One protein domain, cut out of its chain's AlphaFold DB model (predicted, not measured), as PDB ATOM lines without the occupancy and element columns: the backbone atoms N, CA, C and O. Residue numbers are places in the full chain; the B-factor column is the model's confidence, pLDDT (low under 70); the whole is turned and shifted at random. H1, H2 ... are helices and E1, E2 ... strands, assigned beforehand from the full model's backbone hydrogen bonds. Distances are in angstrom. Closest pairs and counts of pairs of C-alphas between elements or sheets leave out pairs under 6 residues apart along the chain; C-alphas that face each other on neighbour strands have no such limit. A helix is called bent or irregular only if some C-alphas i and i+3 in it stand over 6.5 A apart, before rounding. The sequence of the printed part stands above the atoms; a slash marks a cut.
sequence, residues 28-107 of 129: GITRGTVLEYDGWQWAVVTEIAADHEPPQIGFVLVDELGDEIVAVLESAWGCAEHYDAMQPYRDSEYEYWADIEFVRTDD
ATOM      1  N   GLY A  28       0.595  -3.569  79.059       88.00
ATOM      2  CA  GLY A  28       0.867  -4.645  78.104       88.00
ATOM      3  C   GLY A  28      -0.075  -4.685  76.895       88.00
ATOM      4  O   GLY A  28       0.198  -5.447  75.972       88.00
ATOM      5  N   ILE A  29      -1.116  -3.857  76.837       92.62
ATOM      6  CA  ILE A  29      -1.979  -3.693  75.660       92.62
ATOM      7  C   ILE A  29      -1.247  -2.844  74.621       92.62
ATOM      8  O   ILE A  29      -0.789  -1.742  74.920       92.62
ATOM      9  N   THR A  30      -1.130  -3.352  73.399       94.81
ATOM     10  CA  THR A  30      -0.497  -2.662  72.268       94.81
ATOM     11  C   THR A  30      -1.215  -3.020  70.968       94.81
ATOM     12  O   THR A  30      -2.192  -3.765  70.978       94.81
ATOM     13  N   ARG A  31      -0.733  -2.521  69.828       94.75
ATOM     14  CA  ARG A  31      -1.275  -2.890  68.515       94.75
ATOM     15  C   ARG A  31      -1.262  -4.405  68.313       94.75
ATOM     16  O   ARG A  31      -0.251  -5.064  68.546       94.75
ATOM     17  N   GLY A  32      -2.385  -4.939  67.854       94.88
ATOM     18  CA  GLY A  32      -2.629  -6.361  67.655       94.88
ATOM     19  C   GLY A  32      -2.908  -7.147  68.933       94.88
ATOM     20  O   GLY A  32      -3.003  -8.368  68.870       94.88
ATOM     21  N   THR A  33      -3.034  -6.500  70.093       96.25
ATOM     22  CA  THR A  33      -3.606  -7.159  71.272       96.25
ATOM     23  C   THR A  33      -5.099  -7.390  71.051       96.25
ATOM     24  O   THR A  33      -5.801  -6.473  70.625       96.25
ATOM     25  N   VAL A  34      -5.582  -8.599  71.352       95.50
ATOM     26  CA  VAL A  34      -7.015  -8.897  71.416       95.50
ATOM     27  C   VAL A  34      -7.531  -8.544  72.808       95.50
ATOM     28  O   VAL A  34      -6.942  -8.927  73.828       95.50
ATOM     29  N   LEU A  35      -8.627  -7.801  72.838       95.12
ATOM     30  CA  LEU A  35      -9.403  -7.464  74.017       95.12
ATOM     31  C   LEU A  35     -10.762  -8.157  73.931       95.12
ATOM     32  O   LEU A  35     -11.337  -8.281  72.853       95.12
ATOM     33  N   GLU A  36     -11.280  -8.574  75.072       94.19
ATOM     34  CA  GLU A  36     -12.669  -8.963  75.257       94.19
ATOM     35  C   GLU A  36     -13.424  -7.800  75.898       94.19
ATOM     36  O   GLU A  36     -12.927  -7.199  76.853       94.19
ATOM     37  N   TYR A  37     -14.608  -7.500  75.373       91.62
ATOM     38  CA  TYR A  37     -15.542  -6.515  75.895       91.62
ATOM     39  C   TYR A  37     -16.846  -7.195  76.333       91.62
ATOM     40  O   TYR A  37     -17.436  -7.987  75.593       91.62
ATOM     41  N   ASP A  38     -17.274  -6.898  77.562       89.38
ATOM     42  CA  ASP A  38     -18.507  -7.388  78.202       89.38
ATOM     43  C   ASP A  38     -18.647  -8.928  78.222       89.38
ATOM     44  O   ASP A  38     -19.743  -9.480  78.309       89.38
ATOM     45  N   GLY A  39     -17.524  -9.648  78.144       87.38
ATOM     46  CA  GLY A  39     -17.471 -11.110  78.230       87.38
ATOM     47  C   GLY A  39     -17.913 -11.868  76.974       87.38
ATOM     48  O   GLY A  39     -18.099 -13.085  77.045       87.38
ATOM     49  N   TRP A  40     -18.131 -11.187  75.842       88.12
ATOM     50  CA  TRP A  40     -18.516 -11.863  74.594       88.12
ATOM     51  C   TRP A  40     -18.026 -11.197  73.308       88.12
ATOM     52  O   TRP A  40     -17.878 -11.905  72.318       88.12
ATOM     53  N   GLN A  41     -17.770  -9.885  73.300       92.00
ATOM     54  CA  GLN A  41     -17.304  -9.187  72.098       92.00
ATOM     55  C   GLN A  41     -15.790  -9.175  72.045       92.00
ATOM     56  O   GLN A  41     -15.140  -8.932  73.062       92.00
ATOM     57  N   TRP A  42     -15.216  -9.370  70.865       93.75
ATOM     58  CA  TRP A  42     -13.771  -9.279  70.684       93.75
ATOM     59  C   TRP A  42     -13.395  -8.010  69.937       93.75
ATOM     60  O   TRP A  42     -14.017  -7.628  68.948       93.75
ATOM     61  N   ALA A  43     -12.328  -7.372  70.395       94.81
ATOM     62  CA  ALA A  43     -11.732  -6.213  69.767       94.81
ATOM     63  C   ALA A  43     -10.246  -6.456  69.520       94.81
ATOM     64  O   ALA A  43      -9.565  -7.051  70.353       94.81
ATOM     65  N   VAL A  44      -9.709  -5.961  68.410       96.75
ATOM     66  CA  VAL A  44      -8.263  -5.977  68.160       96.75
ATOM     67  C   VAL A  44      -7.751  -4.553  68.103       96.75
ATOM     68  O   VAL A  44      -8.246  -3.731  67.334       96.75
ATOM     69  N   VAL A  45      -6.739  -4.263  68.913       97.06
ATOM     70  CA  VAL A  45      -6.147  -2.928  69.008       97.06
ATOM     71  C   VAL A  45      -5.403  -2.585  67.721       97.06
ATOM     72  O   VAL A  45      -4.520  -3.320  67.277       97.06
ATOM     73  N   THR A  46      -5.703  -1.437  67.135       96.50
ATOM     74  CA  THR A  46      -5.061  -0.931  65.915       96.50
ATOM     75  C   THR A  46      -4.081   0.199  66.206       96.50
ATOM     76  O   THR A  46      -3.095   0.355  65.479       96.50
ATOM     77  N   GLU A  47      -4.289   0.965  67.279       95.81
ATOM     78  CA  GLU A  47      -3.452   2.116  67.615       95.81
ATOM     79  C   GLU A  47      -3.470   2.449  69.113       95.81
ATOM     80  O   GLU A  47      -4.486   2.293  69.784       95.81
ATOM     81  N   ILE A  48      -2.346   2.963  69.619       94.38
ATOM     82  CA  ILE A  48      -2.258   3.599  70.938       94.38
ATOM     83  C   ILE A  48      -1.768   5.033  70.715       94.38
ATOM     84  O   ILE A  48      -0.577   5.277  70.513       94.38
ATOM     85  N   ALA A  49      -2.689   5.994  70.755       93.94
ATOM     86  CA  ALA A  49      -2.404   7.420  70.634       93.94
ATOM     87  C   ALA A  49      -2.050   8.003  72.012       93.94
ATOM     88  O   ALA A  49      -2.826   8.743  72.619       93.94
ATOM     89  N   ALA A  50      -0.869   7.637  72.519       89.19
ATOM     90  CA  ALA A  50      -0.393   8.044  73.844       89.19
ATOM     91  C   ALA A  50      -0.168   9.563  73.980       89.19
ATOM     92  O   ALA A  50      -0.252  10.092  75.085       89.19
ATOM     93  N   ASP A  51       0.092  10.252  72.866       91.25
ATOM     94  CA  ASP A  51       0.352  11.695  72.830       91.25
ATOM     95  C   ASP A  51      -0.932  12.552  72.742       91.25
ATOM     96  O   ASP A  51      -0.849  13.779  72.705       91.25
ATOM     97  N   HIS A  52      -2.121  11.938  72.672       88.25
ATOM     98  CA  HIS A  52      -3.398  12.659  72.719       88.25
ATOM     99  C   HIS A  52      -3.772  13.058  74.159       88.25
ATOM    100  O   HIS A  52      -3.346  12.431  75.127       88.25
ATOM    101  N   GLU A  53      -4.615  14.085  74.303       89.31
ATOM    102  CA  GLU A  53      -5.154  14.542  75.592       89.31
ATOM    103  C   GLU A  53      -6.702  14.540  75.551       89.31
ATOM    104  O   GLU A  53      -7.290  15.475  74.998       89.31
ATOM    105  N   PRO A  54      -7.385  13.522  76.124       90.31
ATOM    106  CA  PRO A  54      -6.823  12.361  76.825       90.31
ATOM    107  C   PRO A  54      -6.172  11.338  75.869       90.31
ATOM    108  O   PRO A  54      -6.525  11.309  74.690       90.31
ATOM    109  N   PRO A  55      -5.253  10.478  76.353       93.81
ATOM    110  CA  PRO A  55      -4.692   9.388  75.558       93.81
ATOM    111  C   PRO A  55      -5.779   8.428  75.067       93.81
ATOM    112  O   PRO A  55      -6.681   8.072  75.833       93.81
ATOM    113  N   GLN A  56      -5.676   7.976  73.816       96.31
ATOM    114  CA  GLN A  56      -6.724   7.175  73.170       96.31
ATOM    115  C   GLN A  56      -6.208   5.839  72.633       96.31
ATOM    116  O   GLN A  56      -5.039   5.698  72.271       96.31
ATOM    117  N   ILE A  57      -7.107   4.863  72.564       96.12
ATOM    118  CA  ILE A  57      -6.885   3.537  71.992       96.12
ATOM    119  C   ILE A  57      -7.837   3.329  70.818       96.12
ATOM    120  O   ILE A  57      -9.051   3.482  70.960       96.12
ATOM    121  N   GLY A  58      -7.258   3.011  69.663       96.69
ATOM    122  CA  GLY A  58      -7.976   2.595  68.466       96.69
ATOM    123  C   GLY A  58      -8.115   1.077  68.451       96.69
ATOM    124  O   GLY A  58      -7.150   0.365  68.755       96.69
ATOM    125  N   PHE A  59      -9.297   0.571  68.121       96.62
ATOM    126  CA  PHE A  59      -9.564  -0.860  68.015       96.62
ATOM    127  C   PHE A  59     -10.664  -1.160  66.999       96.62
ATOM    128  O   PHE A  59     -11.499  -0.316  66.694       96.62
ATOM    129  N   VAL A  60     -10.682  -2.391  66.500       96.25
ATOM    130  CA  VAL A  60     -11.717  -2.894  65.591       96.25
ATOM    131  C   VAL A  60     -12.494  -4.004  66.282       96.25
ATOM    132  O   VAL A  60     -11.877  -4.919  66.828       96.25
ATOM    133  N   LEU A  61     -13.828  -3.927  66.263       93.25
ATOM    134  CA  LEU A  61     -14.705  -4.980  66.785       93.25
ATOM    135  C   LEU A  61     -14.783  -6.135  65.780       93.25
ATOM    136  O   LEU A  61     -15.280  -5.981  64.668       93.25
ATOM    137  N   VAL A  62     -14.285  -7.304  66.178       91.88
ATOM    138  CA  VAL A  62     -14.185  -8.500  65.329       91.88
ATOM    139  C   VAL A  62     -15.568  -9.025  64.950       91.88
ATOM    140  O   VAL A  62     -15.776  -9.444  63.813       91.88
ATOM    141  N   ASP A  63     -16.529  -8.940  65.872       87.44
ATOM    142  CA  ASP A  63     -17.918  -9.359  65.668       87.44
ATOM    143  C   ASP A  63     -18.603  -8.660  64.478       87.44
ATOM    144  O   ASP A  63     -19.533  -9.208  63.888       87.44
ATOM    145  N   GLU A  64     -18.136  -7.469  64.082       88.50
ATOM    146  CA  GLU A  64     -18.691  -6.716  62.946       88.50
ATOM    147  C   GLU A  64     -18.104  -7.134  61.589       88.50
ATOM    148  O   GLU A  64     -18.672  -6.817  60.541       88.50
ATOM    149  N   LEU A  65     -16.986  -7.865  61.597       87.56
ATOM    150  CA  LEU A  65     -16.243  -8.267  60.400       87.56
ATOM    151  C   LEU A  65     -16.613  -9.673  59.894       87.56
ATOM    152  O   LEU A  65     -16.373  -9.991  58.727       87.56
ATOM    153  N   GLY A  66     -17.215 -10.502  60.752       84.75
ATOM    154  CA  GLY A  66     -17.677 -11.858  60.440       84.75
ATOM    155  C   GLY A  66     -16.639 -12.973  60.644       84.75
ATOM    156  O   GLY A  66     -15.452 -12.739  60.845       84.75
ATOM    157  N   ASP A  67     -17.088 -14.227  60.569       87.88
ATOM    158  CA  ASP A  67     -16.308 -15.404  60.997       87.88
ATOM    159  C   ASP A  67     -14.984 -15.621  60.238       87.88
ATOM    160  O   ASP A  67     -14.056 -16.241  60.760       87.88
ATOM    161  N   GLU A  68     -14.860 -15.121  59.005       88.94
ATOM    162  CA  GLU A  68     -13.643 -15.301  58.201       88.94
ATOM    163  C   GLU A  68     -12.425 -14.632  58.844       88.94
ATOM    164  O   GLU A  68     -11.319 -15.176  58.777       88.94
ATOM    165  N   ILE A  69     -12.612 -13.482  59.506       91.31
ATOM    166  CA  ILE A  69     -11.501 -12.795  60.164       91.31
ATOM    167  C   ILE A  69     -11.047 -13.537  61.424       91.31
ATOM    168  O   ILE A  69      -9.856 -13.540  61.730       91.31
ATOM    169  N   VAL A  70     -11.957 -14.240  62.106       90.06
ATOM    170  CA  VAL A  70     -11.640 -15.028  63.305       90.06
ATOM    171  C   VAL A  70     -10.628 -16.114  62.960       90.06
ATOM    172  O   VAL A  70      -9.603 -16.224  63.625       90.06
ATOM    173  N   ALA A  71     -10.835 -16.836  61.856       90.50
ATOM    174  CA  ALA A  71      -9.897 -17.867  61.408       90.50
ATOM    175  C   ALA A  71      -8.493 -17.305  61.100       90.50
ATOM    176  O   ALA A  71      -7.484 -17.975  61.331       90.50
ATOM    177  N   VAL A  72      -8.410 -16.068  60.592       92.69
ATOM    178  CA  VAL A  72      -7.127 -15.385  60.360       92.69
ATOM    179  C   VAL A  72      -6.453 -15.055  61.689       92.69
ATOM    180  O   VAL A  72      -5.270 -15.360  61.852       92.69
ATOM    181  N   LEU A  73      -7.195 -14.493  62.646       92.00
ATOM    182  CA  LEU A  73      -6.684 -14.143  63.974       92.00
ATOM    183  C   LEU A  73      -6.236 -15.387  64.758       92.00
ATOM    184  O   LEU A  73      -5.143 -15.393  65.312       92.00
ATOM    185  N   GLU A  74      -6.993 -16.485  64.720       90.19
ATOM    186  CA  GLU A  74      -6.608 -17.755  65.358       90.19
ATOM    187  C   GLU A  74      -5.324 -18.359  64.767       90.19
ATOM    188  O   GLU A  74      -4.590 -19.081  65.446       90.19
ATOM    189  N   SER A  75      -5.035 -18.071  63.495       90.94
ATOM    190  CA  SER A  75      -3.798 -18.502  62.837       90.94
ATOM    191  C   SER A  75      -2.599 -17.588  63.121       90.94
ATOM    192  O   SER A  75      -1.457 -17.983  62.856       90.94
ATOM    193  N   ALA A  76      -2.846 -16.389  63.658       91.88
ATOM    194  CA  ALA A  76      -1.836 -15.379  63.925       91.88
ATOM    195  C   ALA A  76      -1.035 -15.708  65.191       91.88
ATOM    196  O   ALA A  76      -1.555 -16.107  66.231       91.88
ATOM    197  N   TRP A  77       0.278 -15.515  65.119       88.06
ATOM    198  CA  TRP A  77       1.199 -15.916  66.178       88.06
ATOM    199  C   TRP A  77       1.382 -14.856  67.275       88.06
ATOM    200  O   TRP A  77       1.688 -15.190  68.420       88.06
ATOM    201  N   GLY A  78       1.235 -13.574  66.942       90.06
ATOM    202  CA  GLY A  78       1.586 -12.478  67.846       90.06
ATOM    203  C   GLY A  78       0.976 -11.140  67.449       90.06
ATOM    204  O   GLY A  78       0.201 -11.062  66.495       90.06
ATOM    205  N   CYS A  79       1.338 -10.087  68.181       92.25
ATOM    206  CA  CYS A  79       0.793  -8.736  68.033       92.25
ATOM    207  C   CYS A  79       0.933  -8.228  66.590       92.25
ATOM    208  O   CYS A  79      -0.006  -7.703  66.008       92.25
ATOM    209  N   ALA A  80       2.095  -8.454  65.970       92.25
ATOM    210  CA  ALA A  80       2.352  -7.999  64.606       92.25
ATOM    211  C   ALA A  80       1.388  -8.613  63.574       92.25
ATOM    212  O   ALA A  80       0.892  -7.906  62.705       92.25
ATOM    213  N   GLU A  81       1.110  -9.912  63.686       94.06
ATOM    214  CA  GLU A  81       0.253 -10.634  62.737       94.06
ATOM    215  C   GLU A  81      -1.235 -10.331  62.974       94.06
ATOM    216  O   GLU A  81      -1.982 -10.150  62.015       94.06
ATOM    217  N   HIS A  82      -1.654 -10.178  64.236       94.69
ATOM    218  CA  HIS A  82      -3.000  -9.691  64.561       94.69
ATOM    219  C   HIS A  82      -3.227  -8.280  64.006       94.69
ATOM    220  O   HIS A  82      -4.278  -7.999  63.436       94.69
ATOM    221  N   TYR A  83      -2.230  -7.398  64.114       94.62
ATOM    222  CA  TYR A  83      -2.308  -6.062  63.530       94.62
ATOM    223  C   TYR A  83      -2.391  -6.094  61.996       94.62
ATOM    224  O   TYR A  83      -3.187  -5.357  61.420       94.62
ATOM    225  N   ASP A  84      -1.626  -6.966  61.330       94.62
ATOM    226  CA  ASP A  84      -1.689  -7.122  59.868       94.62
ATOM    227  C   ASP A  84      -3.088  -7.517  59.389       94.62
ATOM    228  O   ASP A  84      -3.570  -6.985  58.388       94.62
ATOM    229  N   ALA A  85      -3.762  -8.402  60.127       94.19
ATOM    230  CA  ALA A  85      -5.138  -8.790  59.835       94.19
ATOM    231  C   ALA A  85      -6.115  -7.605  59.949       94.19
ATOM    232  O   ALA A  85      -7.099  -7.550  59.213       94.19
ATOM    233  N   MET A  86      -5.834  -6.648  60.839       95.00
ATOM    234  CA  MET A  86      -6.678  -5.470  61.059       95.00
ATOM    235  C   MET A  86      -6.336  -4.278  60.170       95.00
ATOM    236  O   MET A  86      -7.141  -3.357  60.045       95.00
ATOM    237  N   GLN A  87      -5.163  -4.273  59.534       93.62
ATOM    238  CA  GLN A  87      -4.695  -3.150  58.727       93.62
ATOM    239  C   GLN A  87      -5.706  -2.672  57.660       93.62
ATOM    240  O   GLN A  87      -5.811  -1.457  57.485       93.62
ATOM    241  N   PRO A  88      -6.477  -3.545  56.974       93.94
ATOM    242  CA  PRO A  88      -7.504  -3.112  56.019       93.94
ATOM    243  C   PRO A  88      -8.671  -2.327  56.633       93.94
ATOM    244  O   PRO A  88      -9.362  -1.618  55.907       93.94
ATOM    245  N   TYR A  89      -8.896  -2.467  57.942       93.62
ATOM    246  CA  TYR A  89     -10.003  -1.844  58.675       93.62
ATOM    247  C   TYR A  89      -9.575  -0.597  59.452       93.62
ATOM    248  O   TYR A  89     -10.422   0.105  60.005       93.62
ATOM    249  N   ARG A  90      -8.276  -0.291  59.476       92.88
ATOM    250  CA  ARG A  90      -7.767   0.963  60.028       92.88
ATOM    251  C   ARG A  90      -8.328   2.152  59.242       92.88
ATOM    252  O   ARG A  90      -8.397   2.100  58.013       92.88
ATOM    253  N   ASP A  91      -8.703   3.211  59.950       92.19
ATOM    254  CA  ASP A  91      -9.315   4.431  59.424       92.19
ATOM    255  C   ASP A  91     -10.628   4.168  58.645       92.19
ATOM    256  O   ASP A  91     -11.048   4.980  57.814       92.19
ATOM    257  N   SER A  92     -11.275   3.022  58.894       92.44
ATOM    258  CA  SER A  92     -12.556   2.632  58.291       92.44
ATOM    259  C   SER A  92     -13.725   2.817  59.265       92.44
ATOM    260  O   SER A  92     -13.536   3.186  60.420       92.44
ATOM    261  N   GLU A  93     -14.949   2.532  58.813       91.81
ATOM    262  CA  GLU A  93     -16.146   2.566  59.668       91.81
ATOM    263  C   GLU A  93     -16.132   1.536  60.808       91.81
ATOM    264  O   GLU A  93     -16.882   1.691  61.764       91.81
ATOM    265  N   TYR A  94     -15.263   0.526  60.720       92.06
ATOM    266  CA  TYR A  94     -15.109  -0.526  61.724       92.06
ATOM    267  C   TYR A  94     -14.078  -0.185  62.810       92.06
ATOM    268  O   TYR A  94     -13.905  -0.961  63.751       92.06
ATOM    269  N   GLU A  95     -13.353   0.933  62.675       94.50
ATOM    270  CA  GLU A  95     -12.397   1.382  63.686       94.50
ATOM    271  C   GLU A  95     -13.069   2.325  64.686       94.50
ATOM    272  O   GLU A  95     -13.590   3.391  64.351       94.50
ATOM    273  N   TYR A  96     -12.991   1.932  65.949       94.75
ATOM    274  CA  TYR A  96     -13.503   2.660  67.092       94.75
ATOM    275  C   TYR A  96     -12.352   3.235  67.907       94.75
ATOM    276  O   TYR A  96     -11.250   2.689  67.947       94.75
ATOM    277  N   TRP A  97     -12.635   4.338  68.593       95.94
ATOM    278  CA  TRP A  97     -11.688   5.020  69.463       95.94
ATOM    279  C   TRP A  97     -12.298   5.208  70.842       95.94
ATOM    280  O   TRP A  97     -13.432   5.675  70.966       95.94
ATOM    281  N   ALA A  98     -11.534   4.870  71.874       94.12
ATOM    282  CA  ALA A  98     -11.915   5.087  73.262       94.12
ATOM    283  C   ALA A  98     -10.774   5.727  74.052       94.12
ATOM    284  O   ALA A  98      -9.606   5.664  73.665       94.12
ATOM    285  N   ASP A  99     -11.121   6.327  75.186       94.38
ATOM    286  CA  ASP A  99     -10.134   6.812  76.142       94.38
ATOM    287  C   ASP A  99      -9.404   5.619  76.767       94.38
ATOM    288  O   ASP A  99     -10.025   4.636  77.179       94.38
ATOM    289  N   ILE A 100      -8.079   5.711  76.882       92.12
ATOM    290  CA  ILE A 100      -7.269   4.626  77.455       92.12
ATOM    291  C   ILE A 100      -7.709   4.309  78.888       92.12
ATOM    292  O   ILE A 100      -7.809   3.143  79.255       92.12
ATOM    293  N   GLU A 101      -8.022   5.326  79.693       90.81
ATOM    294  CA  GLU A 101      -8.458   5.120  81.078       90.81
ATOM    295  C   GLU A 101      -9.782   4.350  81.170       90.81
ATOM    296  O   GLU A 101      -9.958   3.573  82.105       90.81
ATOM    297  N   PHE A 102     -10.680   4.498  80.187       88.75
ATOM    298  CA  PHE A 102     -11.911   3.709  80.127       88.75
ATOM    299  C   PHE A 102     -11.594   2.222  79.944       88.75
ATOM    300  O   PHE A 102     -12.055   1.401  80.726       88.75
ATOM    301  N   VAL A 103     -10.717   1.879  78.996       87.31
ATOM    302  CA  VAL A 103     -10.316   0.482  78.750       87.31
ATOM    303  C   VAL A 103      -9.531  -0.123  79.923       87.31
ATOM    304  O   VAL A 103      -9.567  -1.330  80.129       87.31
ATOM    305  N   ARG A 104      -8.816   0.690  80.710       85.75
ATOM    306  CA  ARG A 104      -8.015   0.202  81.851       85.75
ATOM    307  C   ARG A 104      -8.799  -0.006  83.136       85.75
ATOM    308  O   ARG A 104      -8.418  -0.850  83.942       85.75
ATOM    309  N   THR A 105      -9.773   0.860  83.400       86.00
ATOM    310  CA  THR A 105     -10.443   0.926  84.709       86.00
ATOM    311  C   THR A 105     -11.818   0.288  84.706       86.00
ATOM    312  O   THR A 105     -12.328  -0.033  85.777       86.00
ATOM    313  N   ASP A 106     -12.416   0.116  83.531       86.94
ATOM    314  CA  ASP A 106     -13.705  -0.535  83.391       86.94
ATOM    315  C   ASP A 106     -13.522  -2.057  83.330       86.94
ATOM    316  O   ASP A 106     -12.839  -2.587  82.452       86.94
ATOM    317  N   ASP A 107     -14.146  -2.760  84.277       85.44
ATOM    318  CA  ASP A 107     -14.082  -4.219  84.397       85.44
ATOM    319  C   ASP A 107     -14.727  -4.953  83.200       85.44
ATOM    320  O   ASP A 107     -14.606  -6.174  83.090       85.44
TER     321      ASP A 107
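This is residues 28 to 107 of the 129 residues of an uncharacterized protein of Halobaculum gomorrense (UniProt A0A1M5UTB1). A strongly twisted sheet of four strands, with E2 bent in its course, has a helical hairpin packed on it through H2, which crosses E2; H1 packs on H2 and lies off the sheet. The short helix H3 follows directly on E4 and packs beside the start of E3. The printed part has 80 residues with four named strands and three named helices, in the order E1 E2 E3 H1 H2 E4 H3; the sheet's order is E1 E2 E3 E4, antiparallel, and the class is mixed. It is compact, with a radius of gyration of the C-alphas of 12.0 A and spans of 35 by 25 by 24 A.

E2, residues 41 to 49, is 22.4 A long and bends by 62 degrees at residue 46. E1 is residues 34 to 37, from C-alpha 34 at (-7.015, -8.897, 71.416); E3, residues 56 to 61, is 15.9 A long; E4, residues 95 to 99, is 13.8 A. H2, residues 79 to 89, is 15.9 A and irregular: C-alphas 85 and 88 are 7.2 A apart. H1 is residues 67 to 75, 13.0 A; H3 is residues 100 to 105, ending with C-alpha 105 at (-10.443, 0.926, 84.709).

E1, E2 and E3 form a meander, each strand the antiparallel neighbour of the one before: N 35 and O 43 are 2.8 A apart, N 46 and O 58 2.8 A. Between E3 and E4, N 57 and O 98 are 2.8 A apart. H2 is on the sheet, as two layers, a helix on one face of a sheet, at a height over the sheet of 8.2 A; its closest C-alphas to E2 are those of Tyr 83 and Thr 46, 6.3 A. H1 and H2, a helical hairpin, touch at a shallow tilt of 23 degrees, opposite ways; the closest C-alphas, of Leu 73 and His 82, are 5.8 A apart. H3 is on the sheet, over none of its strands; the C-alphas of Ile 100 and Gln 56, its closest to E3, are 5.0 A apart. O i to N i+4 pairs are within hydrogen-bond range throughout H3, in 4 of 5 in H1 and 5 of 7 in H2.

The C-alphas of Glu 53 and Ala 71, the two farthest apart, are 35.7 A apart. The printed part has no cut and no long link, and no printed residue is under 70 in pLDDT.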